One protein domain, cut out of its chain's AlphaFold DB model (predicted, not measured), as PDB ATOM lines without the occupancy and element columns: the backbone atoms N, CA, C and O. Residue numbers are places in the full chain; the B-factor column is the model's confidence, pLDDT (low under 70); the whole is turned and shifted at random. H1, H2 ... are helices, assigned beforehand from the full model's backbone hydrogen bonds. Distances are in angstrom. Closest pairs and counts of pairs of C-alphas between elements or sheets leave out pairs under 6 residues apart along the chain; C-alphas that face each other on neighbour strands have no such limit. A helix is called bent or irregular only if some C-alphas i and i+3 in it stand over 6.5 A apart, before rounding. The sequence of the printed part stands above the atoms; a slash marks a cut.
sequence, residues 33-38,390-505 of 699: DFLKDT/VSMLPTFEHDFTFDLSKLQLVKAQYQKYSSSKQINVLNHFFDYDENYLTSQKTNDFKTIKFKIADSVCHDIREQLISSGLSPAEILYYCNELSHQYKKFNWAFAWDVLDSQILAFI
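What this domain is: This is residues 33 to 38 and 390 to 505 of the 699 residues of an uncharacterized protein of Methanobrevibacter sp (UniProt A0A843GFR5). A head of crossed helices extends into a long arm: in the head, H3 and the later part of H5 run side by side, opposite ways, with the hairpin of H6 and H7 packed on them and short H2 on H6. The rest of H5, with H4 near it, makes the arm, and H1 lies off by itself. The printed part has 122 residues, of which 91 are in seven named helices, H1 to H7 in order along the chain, with no named strand; the class is all helix. The whole is loose, radius of gyration of the C-alphas 16.9 A, spanning 56 by 33 by 27 A.

How they stand to each other: H1, residues 33 to 36, touches no helix. H2, residues 393 to 396, touches the hub H6, residues 471 to 482; the closest C-alphas, Pro 394 and Asn 479, are 5.9 A apart. H3, residues 404 to 421, touches H6 about perpendicular at 81 degrees, with its residues 406 to 411 alone, closest C-alphas Leu 407 and Tyr 477, 5.8 A. H5, residues 439 to 466, touches H3 with residues 453 to 464 alone, at a shallow tilt of 8 degrees, opposite ways, closest C-alphas Gln 413 and Ile 460, 6.2 A. H4, residues 426 to 436, is near H5; it is irregular, C-alphas 432 and 435 being 7.8 A apart. H7, residues 491 to 504, is irregular too, with 9.2 A between C-alphas 496 and 499. Its residues 495 to 497 alone touch H5, in residues 454 to 461 alone, closest C-alphas Cys 457 and Val 496, 5.2 A. H6 and H7 form a helical hairpin at a steep tilt of 43 degrees, closest C-alphas Leu 475 and Ala 493, 6.6 A. O i to N i+4 pairs are all within hydrogen-bond range in H3 and H6, 23 of 24 in H5, 1 of 7 in H4 and 4 of 10 in H7, where i+3 pairs are 4 of 8 and 7 of 11; H1 and H2 are too short for such a pair.

Where its parts are: H1 begins at C-alpha 33 (13.906, 23.536, 49.201). H3 is 25.4 A long and H5 41.1 A, from C-alpha 439 (-22.105, 26.569, 37.404). H7 ends at C-alpha 504 (15.062, 12.842, 40.614).

The domain as a whole: The farthest C-alphas, Thr 401 and Tyr 436, are 56.3 A apart. Residues 39 to 389 are cut out, with 5.5 A between C-alphas 38 and 390. No link printed whole is long. Residues 435 to 441 stand free, and residues 420 to 449 have pLDDT under 70.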
ATOM      1  N   ASP A  33      13.295  22.547  50.101       87.81
ATOM      2  CA  ASP A  33      13.906  23.536  49.201       87.81
ATOM      3  C   ASP A  33      13.119  23.732  47.901       87.81
ATOM      4  O   ASP A  33      13.203  24.798  47.289       87.81
ATOM      5  N   PHE A  34      12.276  22.771  47.510       89.50
ATOM      6  CA  PHE A  34      11.368  22.916  46.371       89.50
ATOM      7  C   PHE A  34      10.299  24.002  46.579       89.50
ATOM      8  O   PHE A  34       9.653  24.414  45.619       89.50
ATOM      9  N   LEU A  35      10.168  24.580  47.780       87.62
ATOM     10  CA  LEU A  35       9.448  25.846  47.966       87.62
ATOM     11  C   LEU A  35      10.081  27.015  47.193       87.62
ATOM     12  O   LEU A  35       9.402  28.010  46.955       87.62
ATOM     13  N   LYS A  36      11.358  26.923  46.802       87.06
ATOM     14  CA  LYS A  36      12.068  27.916  45.977       87.06
ATOM     15  C   LYS A  36      11.873  27.689  44.473       87.06
ATOM     16  O   LYS A  36      12.167  28.592  43.694       87.06
ATOM     17  N   ASP A  37      11.350  26.528  44.068       89.75
ATOM     18  CA  ASP A  37      11.144  26.184  42.662       89.75
ATOM     19  C   ASP A  37      10.078  27.072  42.002       89.75
ATOM     20  O   ASP A  37       8.974  27.262  42.520       89.75
ATOM     21  N   THR A  38      10.393  27.596  40.817       87.69
ATOM     22  CA  THR A  38       9.511  28.502  40.069       87.69
ATOM     23  C   THR A  38       8.139  27.909  39.765       87.69
ATOM     24  O   THR A  38       7.138  28.614  39.907       87.69
ATOM     25  N   VAL A 390      14.199  30.565  39.702       82.19
ATOM     26  CA  VAL A 390      14.744  29.539  38.804       82.19
ATOM     27  C   VAL A 390      14.128  28.174  39.142       82.19
ATOM     28  O   VAL A 390      13.742  27.913  40.280       82.19
ATOM     29  N   SER A 391      13.989  27.315  38.132       87.19
ATOM     30  CA  SER A 391      13.604  25.915  38.346       87.19
ATOM     31  C   SER A 391      14.688  25.199  39.144       87.19
ATOM     32  O   SER A 391      15.869  25.370  38.854       87.19
ATOM     33  N   MET A 392      14.288  24.383  40.113       88.00
ATOM     34  CA  MET A 392      15.214  23.561  40.896       88.00
ATOM     35  C   MET A 392      15.566  22.255  40.179       88.00
ATOM     36  O   MET A 392      16.587  21.650  40.487       88.00
ATOM     37  N   LEU A 393      14.759  21.828  39.200       85.69
ATOM     38  CA  LEU A 393      14.950  20.557  38.496       85.69
ATOM     39  C   LEU A 393      16.339  20.390  37.840       85.69
ATOM     40  O   LEU A 393      16.915  19.321  38.014       85.69
ATOM     41  N   PRO A 394      16.925  21.410  37.169       83.06
ATOM     42  CA  PRO A 394      18.287  21.325  36.627       83.06
ATOM     43  C   PRO A 394      19.376  21.011  37.648       83.06
ATOM     44  O   PRO A 394      20.438  20.536  37.285       83.06
ATOM     45  N   THR A 395      19.148  21.307  38.931       80.00
ATOM     46  CA  THR A 395      20.179  21.125  39.971       80.00
ATOM     47  C   THR A 395      20.405  19.645  40.298       80.00
ATOM     48  O   THR A 395      21.385  19.304  40.952       80.00
ATOM     49  N   PHE A 396      19.503  18.766  39.854       73.31
ATOM     50  CA  PHE A 396      19.485  17.345  40.202       73.31
ATOM     51  C   PHE A 396      19.467  16.438  38.967       73.31
ATOM     52  O   PHE A 396      19.000  15.302  39.035       73.31
ATOM     53  N   GLU A 397      19.921  16.943  37.821       70.44
ATOM     54  CA  GLU A 397      20.049  16.125  36.619       70.44
ATOM     55  C   GLU A 397      21.261  15.187  36.685       70.44
ATOM     56  O   GLU A 397      22.210  15.403  37.439       70.44
ATOM     57  N   HIS A 398      21.205  14.126  35.883       74.50
ATOM     58  CA  HIS A 398      22.331  13.226  35.673       74.50
ATOM     59  C   HIS A 398      23.114  13.638  34.426       74.50
ATOM     60  O   HIS A 398      22.542  14.172  33.475       74.50
ATOM     61  N   ASP A 399      24.407  13.322  34.417       77.50
ATOM     62  CA  ASP A 399      25.266  13.571  33.265       77.50
ATOM     63  C   ASP A 399      24.965  12.572  32.140       77.50
ATOM     64  O   ASP A 399      25.080  11.355  32.310       77.50
ATOM     65  N   PHE A 400      24.629  13.093  30.961       84.69
ATOM     66  CA  PHE A 400      24.449  12.308  29.741       84.69
ATOM     67  C   PHE A 400      25.347  12.824  28.620       84.69
ATOM     68  O   PHE A 400      25.752  13.984  28.587       84.69
ATOM     69  N   THR A 401      25.654  11.953  27.654       86.12
ATOM     70  CA  THR A 401      26.346  12.390  26.436       86.12
ATOM     71  C   THR A 401      25.364  13.141  25.540       86.12
ATOM     72  O   THR A 401      24.324  12.600  25.158       86.12
ATOM     73  N   PHE A 402      25.707  14.381  25.196       89.44
ATOM     74  CA  PHE A 402      24.878  15.243  24.363       89.44
ATOM     75  C   PHE A 402      24.673  14.676  22.948       89.44
ATOM     76  O   PHE A 402      25.636  14.393  22.234       89.44
ATOM     77  N   ASP A 403      23.414  14.602  22.511       91.44
ATOM     78  CA  ASP A 403      23.012  14.235  21.153       91.44
ATOM     79  C   ASP A 403      22.042  15.276  20.568       91.44
ATOM     80  O   ASP A 403      20.945  15.528  21.080       91.44
ATOM     81  N   LEU A 404      22.437  15.871  19.439       91.69
ATOM     82  CA  LEU A 404      21.657  16.898  18.749       91.69
ATOM     83  C   LEU A 404      20.305  16.373  18.233       91.69
ATOM     84  O   LEU A 404      19.333  17.130  18.187       91.69
ATOM     85  N   SER A 405      20.228  15.103  17.833       91.25
ATOM     86  CA  SER A 405      19.001  14.490  17.317       91.25
ATOM     87  C   SER A 405      17.952  14.319  18.421       91.25
ATOM     88  O   SER A 405      16.793  14.699  18.235       91.25
ATOM     89  N   LYS A 406      18.378  13.867  19.609       92.38
ATOM     90  CA  LYS A 406      17.536  13.767  20.809       92.38
ATOM     91  C   LYS A 406      17.062  15.146  21.277       92.38
ATOM     92  O   LYS A 406      15.879  15.323  21.571       92.38
ATOM     93  N   LEU A 407      17.929  16.160  21.245       92.88
ATOM     94  CA  LEU A 407      17.536  17.538  21.561       92.88
ATOM     95  C   LEU A 407      16.487  18.088  20.580       92.88
ATOM     96  O   LEU A 407      15.527  18.735  20.999       92.88
ATOM     97  N   GLN A 408      16.647  17.839  19.275       93.00
ATOM     98  CA  GLN A 408      15.666  18.230  18.251       93.00
ATOM     99  C   GLN A 408      14.311  17.547  18.480       93.00
ATOM    100  O   GLN A 408      13.272  18.200  18.361       93.00
ATOM    101  N   LEU A 409      14.318  16.270  18.872       93.62
ATOM    102  CA  LEU A 409      13.110  15.536  19.236       93.62
ATOM    103  C   LEU A 409      12.400  16.181  20.436       93.62
ATOM    104  O   LEU A 409      11.222  16.525  20.337       93.62
ATOM    105  N   VAL A 410      13.113  16.415  21.545       93.44
ATOM    106  CA  VAL A 410      12.544  17.057  22.746       93.44
ATOM    107  C   VAL A 410      12.042  18.466  22.431       93.44
ATOM    108  O   VAL A 410      10.956  18.850  22.866       93.44
ATOM    109  N   LYS A 411      12.762  19.222  21.598       94.38
ATOM    110  CA  LYS A 411      12.336  20.544  21.122       94.38
ATOM    111  C   LYS A 411      11.034  20.488  20.324       94.38
ATOM    112  O   LYS A 411      10.162  21.328  20.551       94.38
ATOM    113  N   ALA A 412      10.876  19.515  19.427       93.06
ATOM    114  CA  ALA A 412       9.637  19.323  18.676       93.06
ATOM    115  C   ALA A 412       8.459  19.009  19.614       93.06
ATOM    116  O   ALA A 412       7.386  19.605  19.489       93.06
ATOM    117  N   GLN A 413       8.677  18.155  20.618       93.50
ATOM    118  CA  GLN A 413       7.656  17.846  21.621       93.50
ATOM    119  C   GLN A 413       7.323  19.042  22.521       93.50
ATOM    120  O   GLN A 413       6.153  19.304  22.797       93.50
ATOM    121  N   TYR A 414       8.318  19.838  22.915       92.12
ATOM    122  CA  TYR A 414       8.105  21.080  23.659       92.12
ATOM    123  C   TYR A 414       7.291  22.107  22.854       92.12
ATOM    124  O   TYR A 414       6.409  22.780  23.398       92.12
ATOM    125  N   GLN A 415       7.540  22.223  21.547       89.94
ATOM    126  CA  GLN A 415       6.755  23.073  20.647       89.94
ATOM    127  C   GLN A 415       5.315  22.571  20.503       89.94
ATOM    128  O   GLN A 415       4.387  23.383  20.555       89.94
ATOM    129  N   LYS A 416       5.117  21.250  20.392       87.69
ATOM    130  CA  LYS A 416       3.790  20.619  20.402       87.69
ATOM    131  C   LYS A 416       3.060  20.934  21.705       87.69
ATOM    132  O   LYS A 416       1.962  21.470  21.657       87.69
ATOM    133  N   TYR A 417       3.690  20.714  22.856       87.38
ATOM    134  CA  TYR A 417       3.133  21.045  24.169       87.38
ATOM    135  C   TYR A 417       2.765  22.529  24.296       87.38
ATOM    136  O   TYR A 417       1.665  22.871  24.734       87.38
ATOM    137  N   SER A 418       3.664  23.419  23.873       83.38
ATOM    138  CA  SER A 418       3.443  24.868  23.920       83.38
ATOM    139  C   SER A 418       2.270  25.288  23.034       83.38
ATOM    140  O   SER A 418       1.457  26.113  23.449       83.38
ATOM    141  N   SER A 419       2.139  24.682  21.852       78.62
ATOM    142  CA  SER A 419       1.020  24.913  20.931       78.62
ATOM    143  C   SER A 419      -0.285  24.322  21.473       78.62
ATOM    144  O   SER A 419      -1.325  24.971  21.414       78.62
ATOM    145  N   SER A 420      -0.233  23.141  22.095       66.44
ATOM    146  CA  SER A 420      -1.386  22.479  22.711       66.44
ATOM    147  C   SER A 420      -1.926  23.237  23.922       66.44
ATOM    148  O   SER A 420      -3.132  23.408  24.060       66.44
ATOM    149  N   LYS A 421      -1.057  23.798  24.773       60.91
ATOM    150  CA  LYS A 421      -1.482  24.722  25.841       60.91
ATOM    151  C   LYS A 421      -1.991  26.064  25.302       60.91
ATOM    152  O   LYS A 421      -2.781  26.727  25.975       60.91
ATOM    153  N   GLN A 422      -1.592  26.453  24.089       54.72
ATOM    154  CA  GLN A 422      -2.200  27.559  23.342       54.72
ATOM    155  C   GLN A 422      -3.541  27.186  22.680       54.72
ATOM    156  O   GLN A 422      -4.236  28.096  22.225       54.72
ATOM    157  N   ILE A 423      -4.009  25.925  22.747       51.84
ATOM    158  CA  ILE A 423      -5.406  25.510  22.470       51.84
ATOM    159  C   ILE A 423      -6.343  26.017  23.598       51.84
ATOM    160  O   ILE A 423      -7.219  25.339  24.121       51.84
ATOM    161  N   ASN A 424      -6.186  27.283  23.974       53.38
ATOM    162  CA  ASN A 424      -7.287  28.131  24.408       53.38
ATOM    163  C   ASN A 424      -8.145  28.571  23.201       53.38
ATOM    164  O   ASN A 424      -9.175  29.199  23.395       53.38
ATOM    165  N   VAL A 425      -7.769  28.221  21.962       47.06
ATOM    166  CA  VAL A 425      -8.577  28.434  20.743       47.06
ATOM    167  C   VAL A 425      -9.875  27.611  20.751       47.06
ATOM    168  O   VAL A 425     -10.876  28.066  20.206       47.06
ATOM    169  N   LEU A 426      -9.921  26.467  21.455       48.00
ATOM    170  CA  LEU A 426     -11.177  25.742  21.711       48.00
ATOM    171  C   LEU A 426     -12.207  26.599  22.469       48.00
ATOM    172  O   LEU A 426     -13.400  26.390  22.278       48.00
ATOM    173  N   ASN A 427     -11.776  27.596  23.255       47.72
ATOM    174  CA  ASN A 427     -12.700  28.519  23.925       47.72
ATOM    175  C   ASN A 427     -13.557  29.285  22.895       47.72
ATOM    176  O   ASN A 427     -14.750  29.451  23.096       47.72
ATOM    177  N   HIS A 428     -13.001  29.635  21.727       44.72
ATOM    178  CA  HIS A 428     -13.734  30.368  20.686       44.72
ATOM    179  C   HIS A 428     -14.830  29.548  19.986       44.72
ATOM    180  O   HIS A 428     -15.782  30.128  19.473       44.72
ATOM    181  N   PHE A 429     -14.714  28.215  19.952       43.75
ATOM    182  CA  PHE A 429     -15.735  27.353  19.340       43.75
ATOM    183  C   PHE A 429     -16.957  27.136  20.245       43.75
ATOM    184  O   PHE A 429     -18.025  26.815  19.733       43.75
ATOM    185  N   PHE A 430     -16.819  27.328  21.560       43.94
ATOM    186  CA  PHE A 430     -17.867  27.026  22.545       43.94
ATOM    187  C   PHE A 430     -18.379  28.250  23.327       43.94
ATOM    188  O   PHE A 430     -19.429  28.152  23.957       43.94
ATOM    189  N   ASP A 431     -17.735  29.419  23.202       43.03
ATOM    190  CA  ASP A 431     -18.227  30.713  23.722       43.03
ATOM    191  C   ASP A 431     -19.617  31.108  23.162       43.03
ATOM    192  O   ASP A 431     -20.289  31.982  23.711       43.03
ATOM    193  N   TYR A 432     -20.094  30.468  22.084       38.28
ATOM    194  CA  TYR A 432     -21.400  30.770  21.483       38.28
ATOM    195  C   TYR A 432     -22.603  30.282  22.315       38.28
ATOM    196  O   TYR A 432     -23.725  30.717  22.060       38.28
ATOM    197  N   ASP A 433     -22.386  29.425  23.322       40.31
ATOM    198  CA  ASP A 433     -23.459  28.791  24.110       40.31
ATOM    199  C   ASP A 433     -23.417  29.150  25.615       40.31
ATOM    200  O   ASP A 433     -24.133  28.576  26.433       40.31
ATOM    201  N   GLU A 434     -22.596  30.131  26.018       42.41
ATOM    202  CA  GLU A 434     -22.421  30.522  27.432       42.41
ATOM    203  C   GLU A 434     -23.625  31.265  28.037       42.41
ATOM    204  O   GLU A 434     -23.795  31.285  29.259       42.41
ATOM    205  N   ASN A 435     -24.523  31.807  27.208       40.25
ATOM    206  CA  ASN A 435     -25.740  32.477  27.681       40.25
ATOM    207  C   ASN A 435     -26.749  31.518  28.358       40.25
ATOM    208  O   ASN A 435     -27.716  31.991  28.956       40.25
ATOM    209  N   TYR A 436     -26.519  30.197  28.306       40.22
ATOM    210  CA  TYR A 436     -27.387  29.157  28.874       40.22
ATOM    211  C   TYR A 436     -26.735  28.284  29.969       40.22
ATOM    212  O   TYR A 436     -27.361  27.332  30.446       40.22
ATOM    213  N   LEU A 437     -25.494  28.555  30.393       38.59
ATOM    214  CA  LEU A 437     -24.743  27.620  31.247       38.59
ATOM    215  C   LEU A 437     -24.852  27.932  32.752       38.59
ATOM    216  O   LEU A 437     -24.590  29.038  33.221       38.59
ATOM    217  N   THR A 438     -25.206  26.906  33.532       46.41
ATOM    218  CA  THR A 438     -25.134  26.881  35.001       46.41
ATOM    219  C   THR A 438     -23.702  26.583  35.482       46.41
ATOM    220  O   THR A 438     -22.845  26.129  34.721       46.41
ATOM    221  N   SER A 439     -23.418  26.807  36.771       47.69
ATOM    222  CA  SER A 439     -22.105  26.569  37.404       47.69
ATOM    223  C   SER A 439     -21.594  25.119  37.324       47.69
ATOM    224  O   SER A 439     -20.396  24.897  37.464       47.69
ATOM    225  N   GLN A 440     -22.463  24.133  37.081       39.84
ATOM    226  CA  GLN A 440     -22.066  22.730  36.905       39.84
ATOM    227  C   GLN A 440     -21.423  22.469  35.531       39.84
ATOM    228  O   GLN A 440     -20.354  21.867  35.469       39.84
ATOM    229  N   LYS A 441     -21.968  23.024  34.437       46.50
ATOM    230  CA  LYS A 441     -21.443  22.791  33.074       46.50
ATOM    231  C   LYS A 441     -20.055  23.408  32.834       46.50
ATOM    232  O   LYS A 441     -19.276  22.908  32.026       46.50
ATOM    233  N   THR A 442     -19.704  24.464  33.573       52.09
ATOM    234  CA  THR A 442     -18.344  25.043  33.549       52.09
ATOM    235  C   THR A 442     -17.306  24.147  34.232       52.09
ATOM    236  O   THR A 442     -16.133  24.186  33.851       52.09
ATOM    237  N   ASN A 443     -17.707  23.317  35.200       51.34
ATOM    238  CA  ASN A 443     -16.825  22.311  35.794       51.34
ATOM    239  C   ASN A 443     -16.612  21.128  34.843       51.34
ATOM    240  O   ASN A 443     -15.468  20.725  34.656       51.34
ATOM    241  N   ASP A 444     -17.659  20.648  34.166       56.59
ATOM    242  CA  ASP A 444     -17.539  19.569  33.172       56.59
ATOM    243  C   ASP A 444     -16.610  19.960  32.017       56.59
ATOM    244  O   ASP A 444     -15.738  19.189  31.614       56.59
ATOM    245  N   PHE A 445     -16.715  21.203  31.537       60.97
ATOM    246  CA  PHE A 445     -15.816  21.734  30.512       60.97
ATOM    247  C   PHE A 445     -14.357  21.785  30.978       60.97
ATOM    248  O   PHE A 445     -13.450  21.372  30.251       60.97
ATOM    249  N   LYS A 446     -14.111  22.259  32.208       61.31
ATOM    250  CA  LYS A 446     -12.768  22.224  32.801       61.31
ATOM    251  C   LYS A 446     -12.241  20.793  32.862       61.31
ATOM    252  O   LYS A 446     -11.098  20.574  32.479       61.31
ATOM    253  N   THR A 447     -13.066  19.830  33.266       66.81
ATOM    254  CA  THR A 447     -12.704  18.406  33.317       66.81
ATOM    255  C   THR A 447     -12.318  17.863  31.942       66.81
ATOM    256  O   THR A 447     -11.278  17.223  31.813       66.81
ATOM    257  N   ILE A 448     -13.097  18.155  30.897       67.12
ATOM    258  CA  ILE A 448     -12.772  17.752  29.518       67.12
ATOM    259  C   ILE A 448     -11.442  18.373  29.079       67.12
ATOM    260  O   ILE A 448     -10.581  17.684  28.534       67.12
ATOM    261  N   LYS A 449     -11.236  19.662  29.369       67.00
ATOM    262  CA  LYS A 449      -9.985  20.362  29.063       67.00
ATOM    263  C   LYS A 449      -8.779  19.725  29.756       67.00
ATOM    264  O   LYS A 449      -7.742  19.572  29.115       67.00
ATOM    265  N   PHE A 450      -8.908  19.358  31.032       70.94
ATOM    266  CA  PHE A 450      -7.856  18.654  31.764       70.94
ATOM    267  C   PHE A 450      -7.550  17.300  31.124       70.94
ATOM    268  O   PHE A 450      -6.398  17.053  30.795       70.94
ATOM    269  N   LYS A 451      -8.572  16.496  30.804       75.56
ATOM    270  CA  LYS A 451      -8.386  15.198  30.133       75.56
ATOM    271  C   LYS A 451      -7.661  15.312  28.791       75.56
ATOM    272  O   LYS A 451      -6.802  14.489  28.490       75.56
ATOM    273  N   ILE A 452      -7.978  16.330  27.987       76.44
ATOM    274  CA  ILE A 452      -7.281  16.575  26.714       76.44
ATOM    275  C   ILE A 452      -5.818  16.954  26.967       76.44
ATOM    276  O   ILE A 452      -4.928  16.438  26.296       76.44
ATOM    277  N   ALA A 453      -5.556  17.848  27.924       76.19
ATOM    278  CA  ALA A 453      -4.193  18.243  28.266       76.19
ATOM    279  C   ALA A 453      -3.363  17.054  28.778       76.19
ATOM    280  O   ALA A 453      -2.226  16.883  28.340       76.19
ATOM    281  N   ASP A 454      -3.949  16.217  29.635       81.25
ATOM    282  CA  ASP A 454      -3.315  15.015  30.177       81.25
ATOM    283  C   ASP A 454      -3.032  13.994  29.070       81.25
ATOM    284  O   ASP A 454      -1.917  13.488  28.981       81.25
ATOM    285  N   SER A 455      -3.986  13.769  28.157       83.12
ATOM    286  CA  SER A 455      -3.793  12.905  26.984       83.12
ATOM    287  C   SER A 455      -2.649  13.396  26.098       83.12
ATOM    288  O   SER A 455      -1.813  12.599  25.688       83.12
ATOM    289  N   VAL A 456      -2.550  14.704  25.845       85.12
ATOM    290  CA  VAL A 456      -1.435  15.263  25.065       85.12
ATOM    291  C   VAL A 456      -0.097  15.063  25.780       85.12
ATOM    292  O   VAL A 456       0.896  14.753  25.126       85.12
ATOM    293  N   CYS A 457      -0.046  15.260  27.099       88.50
ATOM    294  CA  CYS A 457       1.183  15.059  27.871       88.50
ATOM    295  C   CYS A 457       1.590  13.581  27.895       88.50
ATOM    296  O   CYS A 457       2.776  13.284  27.752       88.50
ATOM    297  N   HIS A 458       0.618  12.675  28.005       88.75
ATOM    298  CA  HIS A 458       0.830  11.236  27.905       88.75
ATOM    299  C   HIS A 458       1.386  10.848  26.528       88.75
ATOM    300  O   HIS A 458       2.446  10.237  26.462       88.75
ATOM    301  N   ASP A 459       0.776  11.309  25.432       89.19
ATOM    302  CA  ASP A 459       1.268  11.040  24.075       89.19
ATOM    303  C   ASP A 459       2.700  11.548  23.864       89.19
ATOM    304  O   ASP A 459       3.515  10.905  23.204       89.19
ATOM    305  N   ILE A 460       3.018  12.733  24.399       92.69
ATOM    306  CA  ILE A 460       4.370  13.297  24.333       92.69
ATOM    307  C   ILE A 460       5.356  12.411  25.098       92.69
ATOM    308  O   ILE A 460       6.428  12.105  24.573       92.69
ATOM    309  N   ARG A 461       5.001  11.999  26.321       93.19
ATOM    310  CA  ARG A 461       5.818  11.105  27.149       93.19
ATOM    311  C   ARG A 461       6.094   9.794  26.420       93.19
ATOM    312  O   ARG A 461       7.256   9.430  26.275       93.19
ATOM    313  N   GLU A 462       5.057   9.139  25.905       92.56
ATOM    314  CA  GLU A 462       5.178   7.866  25.188       92.56
ATOM    315  C   GLU A 462       6.063   7.989  23.946       92.56
ATOM    316  O   GLU A 462       6.901   7.125  23.695       92.56
ATOM    317  N   GLN A 463       5.953   9.087  23.190       92.69
ATOM    318  CA  GLN A 463       6.813   9.329  22.026       92.69
ATOM    319  C   GLN A 463       8.287   9.505  22.406       92.69
ATOM    320  O   GLN A 463       9.165   9.013  21.695       92.69
ATOM    321  N   LEU A 464       8.572  10.196  23.513       93.56
ATOM    322  CA  LEU A 464       9.940  10.376  24.004       93.56
ATOM    323  C   LEU A 464      10.531   9.055  24.508       93.56
ATOM    324  O   LEU A 464      11.642   8.703  24.110       93.56
ATOM    325  N   ILE A 465       9.771   8.294  25.301       92.19
ATOM    326  CA  ILE A 465      10.201   6.993  25.836       92.19
ATOM    327  C   ILE A 465      10.385   5.971  24.708       92.19
ATOM    328  O   ILE A 465      11.417   5.307  24.643       92.19
ATOM    329  N   SER A 466       9.448   5.900  23.757       91.75
ATOM    330  CA  SER A 466       9.536   5.007  22.588       91.75
ATOM    331  C   SER A 466      10.726   5.326  21.679       91.75
ATOM    332  O   SER A 466      11.186   4.467  20.933       91.75
ATOM    333  N   SER A 467      11.248   6.554  21.746       89.75
ATOM    334  CA  SER A 467      12.467   6.965  21.037       89.75
ATOM    335  C   SER A 467      13.753   6.589  21.788       89.75
ATOM    336  O   SER A 467      14.844   6.971  21.369       89.75
ATOM    337  N   GLY A 468      13.636   5.851  22.896       89.81
ATOM    338  CA  GLY A 468      14.754   5.364  23.698       89.81
ATOM    339  C   GLY A 468      15.290   6.367  24.718       89.81
ATOM    340  O   GLY A 468      16.374   6.139  25.249       89.81
ATOM    341  N   LEU A 469      14.580   7.470  24.994       91.25
ATOM    342  CA  LEU A 469      14.979   8.390  26.059       91.25
ATOM    343  C   LEU A 469      14.450   7.897  27.404       91.25
ATOM    344  O   LEU A 469      13.246   7.707  27.587       91.25
ATOM    345  N   SER A 470      15.352   7.765  28.372       91.06
ATOM    346  CA  SER A 470      14.951   7.560  29.759       91.06
ATOM    347  C   SER A 470      14.342   8.848  30.343       91.06
ATOM    348  O   SER A 470      14.649   9.952  29.884       91.06
ATOM    349  N   PRO A 471      13.526   8.751  31.401       90.19
ATOM    350  CA  PRO A 471      12.996   9.921  32.106       90.19
ATOM    351  C   PRO A 471      14.068  10.924  32.573       90.19
ATOM    352  O   PRO A 471      13.868  12.136  32.481       90.19
ATOM    353  N   ALA A 472      15.230  10.426  33.007       88.75
ATOM    354  CA  ALA A 472      16.374  11.254  33.385       88.75
ATOM    355  C   ALA A 472      17.018  11.948  32.170       88.75
ATOM    356  O   ALA A 472      17.334  13.135  32.247       88.75
ATOM    357  N   GLU A 473      17.141  11.256  31.028       90.31
ATOM    358  CA  GLU A 473      17.614  11.871  29.776       90.31
ATOM    359  C   GLU A 473      16.663  12.974  29.298       90.31
ATOM    360  O   GLU A 473      17.108  14.020  28.831       90.31
ATOM    361  N   ILE A 474      15.345  12.778  29.428       91.69
ATOM    362  CA  ILE A 474      14.351  13.798  29.065       91.69
ATOM    363  C   ILE A 474      14.559  15.067  29.898       91.69
ATOM    364  O   ILE A 474      14.509  16.167  29.343       91.69
ATOM    365  N   LEU A 475      14.796  14.933  31.209       91.50
ATOM    366  CA  LEU A 475      15.055  16.081  32.078       91.50
ATOM    367  C   LEU A 475      16.346  16.814  31.682       91.50
ATOM    368  O   LEU A 475      16.313  18.038  31.548       91.50
ATOM    369  N   TYR A 476      17.420  16.071  31.406       91.62
ATOM    370  CA  TYR A 476      18.678  16.621  30.896       91.62
ATOM    371  C   TYR A 476      18.461  17.439  29.611       91.62
ATOM    372  O   TYR A 476      18.812  18.617  29.528       91.62
ATOM    373  N   TYR A 477      17.753  16.884  28.621       92.62
ATOM    374  CA  TYR A 477      17.445  17.623  27.392       92.62
ATOM    375  C   TYR A 477      16.487  18.804  27.609       92.62
ATOM    376  O   TYR A 477      16.531  19.763  26.838       92.62
ATOM    377  N   CYS A 478      15.637  18.786  28.643       92.06
ATOM    378  CA  CYS A 478      14.864  19.969  29.033       92.06
ATOM    379  C   CYS A 478      15.776  21.088  29.549       92.06
ATOM    380  O   CYS A 478      15.529  22.252  29.226       92.06
ATOM    381  N   ASN A 479      16.820  20.754  30.311       90.94
ATOM    382  CA  ASN A 479      17.800  21.725  30.783       90.94
ATOM    383  C   ASN A 479      18.624  22.312  29.631       90.94
ATOM    384  O   ASN A 479      18.654  23.534  29.466       90.94
ATOM    385  N   GLU A 480      19.158  21.461  28.751       91.44
ATOM    386  CA  GLU A 480      19.861  21.882  27.529       91.44
ATOM    387  C   GLU A 480      18.989  22.784  26.647       91.44
ATOM    388  O   GLU A 480      19.419  23.821  26.128       91.44
ATOM    389  N   LEU A 481      17.710  22.427  26.508       91.62
ATOM    390  CA  LEU A 481      16.751  23.245  25.784       91.62
ATOM    391  C   LEU A 481      16.513  24.580  26.495       91.62
ATOM    392  O   LEU A 481      16.372  25.598  25.820       91.62
ATOM    393  N   SER A 482      16.506  24.610  27.829       91.00
ATOM    394  CA  SER A 482      16.247  25.819  28.612       91.00
ATOM    395  C   SER A 482      17.247  26.942  28.321       91.00
ATOM    396  O   SER A 482      16.837  28.100  28.213       91.00
ATOM    397  N   HIS A 483      18.515  26.605  28.061       89.25
ATOM    398  CA  HIS A 483      19.558  27.558  27.677       89.25
ATOM    399  C   HIS A 483      19.297  28.241  26.322       89.25
ATOM    400  O   HIS A 483      19.801  29.337  26.074       89.25
ATOM    401  N   GLN A 484      18.466  27.648  25.453       89.88
ATOM    402  CA  GLN A 484      18.080  28.236  24.161       89.88
ATOM    403  C   GLN A 484      16.917  29.236  24.261       89.88
ATOM    404  O   GLN A 484      16.607  29.911  23.277       89.88
ATOM    405  N   TYR A 485      16.245  29.342  25.413       85.19
ATOM    406  CA  TYR A 485      15.075  30.205  25.595       85.19
ATOM    407  C   TYR A 485      15.321  31.258  26.674       85.19
ATOM    408  O   TYR A 485      15.728  30.956  27.787       85.19
ATOM    409  N   LYS A 486      14.931  32.512  26.401       82.62
ATOM    410  CA  LYS A 486      14.971  33.593  27.408       82.62
ATOM    411  C   LYS A 486      14.151  33.261  28.665       82.62
ATOM    412  O   LYS A 486      14.479  33.718  29.754       82.62
ATOM    413  N   LYS A 487      13.045  32.531  28.489       81.62
ATOM    414  CA  LYS A 487      12.193  31.993  29.558       81.62
ATOM    415  C   LYS A 487      11.655  30.635  29.123       81.62
ATOM    416  O   LYS A 487      10.704  30.574  28.346       81.62
ATOM    417  N   PHE A 488      12.281  29.568  29.597       87.69
ATOM    418  CA  PHE A 488      11.804  28.209  29.372       87.69
ATOM    419  C   PHE A 488      10.616  27.885  30.288       87.69
ATOM    420  O   PHE A 488      10.622  28.236  31.470       87.69
ATOM    421  N   ASN A 489       9.581  27.237  29.750       87.81
ATOM    422  CA  ASN A 489       8.410  26.843  30.529       87.81
ATOM    423  C   ASN A 489       8.624  25.467  31.171       87.81
ATOM    424  O   ASN A 489       8.268  24.439  30.597       87.81
ATOM    425  N   TRP A 490       9.141  25.470  32.399       89.88
ATOM    426  CA  TRP A 490       9.405  24.258  33.177       89.88
ATOM    427  C   TRP A 490       8.166  23.418  33.503       89.88
ATOM    428  O   TRP A 490       8.317  22.244  33.827       89.88
ATOM    429  N   ALA A 491       6.947  23.949  33.329       88.62
ATOM    430  CA  ALA A 491       5.733  23.135  33.399       88.62
ATOM    431  C   ALA A 491       5.757  21.961  32.409       88.62
ATOM    432  O   ALA A 491       5.123  20.949  32.669       88.62
ATOM    433  N   PHE A 492       6.497  22.075  31.298       91.31
ATOM    434  CA  PHE A 492       6.691  20.968  30.366       91.31
ATOM    435  C   PHE A 492       7.293  19.745  31.057       91.31
ATOM    436  O   PHE A 492       6.711  18.672  30.976       91.31
ATOM    437  N   ALA A 493       8.405  19.914  31.778       92.00
ATOM    438  CA  ALA A 493       9.061  18.813  32.476       92.00
ATOM    439  C   ALA A 493       8.156  18.233  33.575       92.00
ATOM    440  O   ALA A 493       7.996  17.021  33.650       92.00
ATOM    441  N   TRP A 494       7.505  19.090  34.371       91.62
ATOM    442  CA  TRP A 494       6.576  18.660  35.424       91.62
ATOM    443  C   TRP A 494       5.376  17.873  34.888       91.62
ATOM    444  O   TRP A 494       5.040  16.833  35.443       91.62
ATOM    445  N   ASP A 495       4.743  18.340  33.812       90.06
ATOM    446  CA  ASP A 495       3.539  17.705  33.272       90.06
ATOM    447  C   ASP A 495       3.886  16.455  32.433       90.06
ATOM    448  O   ASP A 495       3.177  15.450  32.476       90.06
ATOM    449  N   VAL A 496       4.993  16.485  31.675       91.00
ATOM    450  CA  VAL A 496       5.424  15.355  30.834       91.00
ATOM    451  C   VAL A 496       6.086  14.259  31.648       91.00
ATOM    452  O   VAL A 496       5.826  13.111  31.342       91.00
ATOM    453  N   LEU A 497       6.888  14.539  32.678       91.31
ATOM    454  CA  LEU A 497       7.484  13.482  33.514       91.31
ATOM    455  C   LEU A 497       6.546  13.026  34.640       91.31
ATOM    456  O   LEU A 497       6.647  11.886  35.087       91.31
ATOM    457  N   ASP A 498       5.607  13.882  35.059       90.12
ATOM    458  CA  ASP A 498       4.606  13.584  36.088       90.12
ATOM    459  C   ASP A 498       5.241  12.952  37.344       90.12
ATOM    460  O   ASP A 498       6.236  13.473  37.854       90.12
ATOM    461  N   SER A 499       4.719  11.834  37.858       90.69
ATOM    462  CA  SER A 499       5.208  11.192  39.083       90.69
ATOM    463  C   SER A 499       6.673  10.755  39.010       90.69
ATOM    464  O   SER A 499       7.332  10.703  40.050       90.69
ATOM    465  N   GLN A 500       7.214  10.526  37.808       90.69
ATOM    466  CA  GLN A 500       8.614  10.136  37.609       90.69
ATOM    467  C   GLN A 500       9.571  11.237  38.067       90.69
ATOM    468  O   GLN A 500      10.685  10.941  38.489       90.69
ATOM    469  N   ILE A 501       9.123  12.499  38.074       90.12
ATOM    470  CA  ILE A 501       9.949  13.617  38.525       90.12
ATOM    471  C   ILE A 501      10.369  13.488  39.990       90.12
ATOM    472  O   ILE A 501      11.439  13.952  40.373       90.12
ATOM    473  N   LEU A 502       9.553  12.813  40.810       90.50
ATOM    474  CA  LEU A 502       9.845  12.595  42.224       90.50
ATOM    475  C   LEU A 502      11.055  11.688  42.426       90.50
ATOM    476  O   LEU A 502      11.674  11.779  43.482       90.50
ATOM    477  N   ALA A 503      11.412  10.838  41.458       87.12
ATOM    478  CA  ALA A 503      12.606  10.002  41.544       87.12
ATOM    479  C   ALA A 503      13.893  10.844  41.508       87.12
ATOM    480  O   ALA A 503      14.844  10.516  42.209       87.12
ATOM    481  N   PHE A 504      13.892  11.963  40.774       83.81
ATOM    482  CA  PHE A 504      15.062  12.842  40.614       83.81
ATOM    483  C   PHE A 504      15.231  13.838  41.761       83.81
ATOM    484  O   PHE A 504      16.296  14.418  41.936       83.81
ATOM    485  N   ILE A 505      14.183  14.062  42.552       88.75
ATOM    486  CA  ILE A 505      14.258  14.942  43.718       88.75
ATOM    487  C   ILE A 505      14.964  14.174  44.840       88.75
ATOM    488  O   ILE A 505      14.420  13.161  45.286       88.75
TER     489      ILE A 505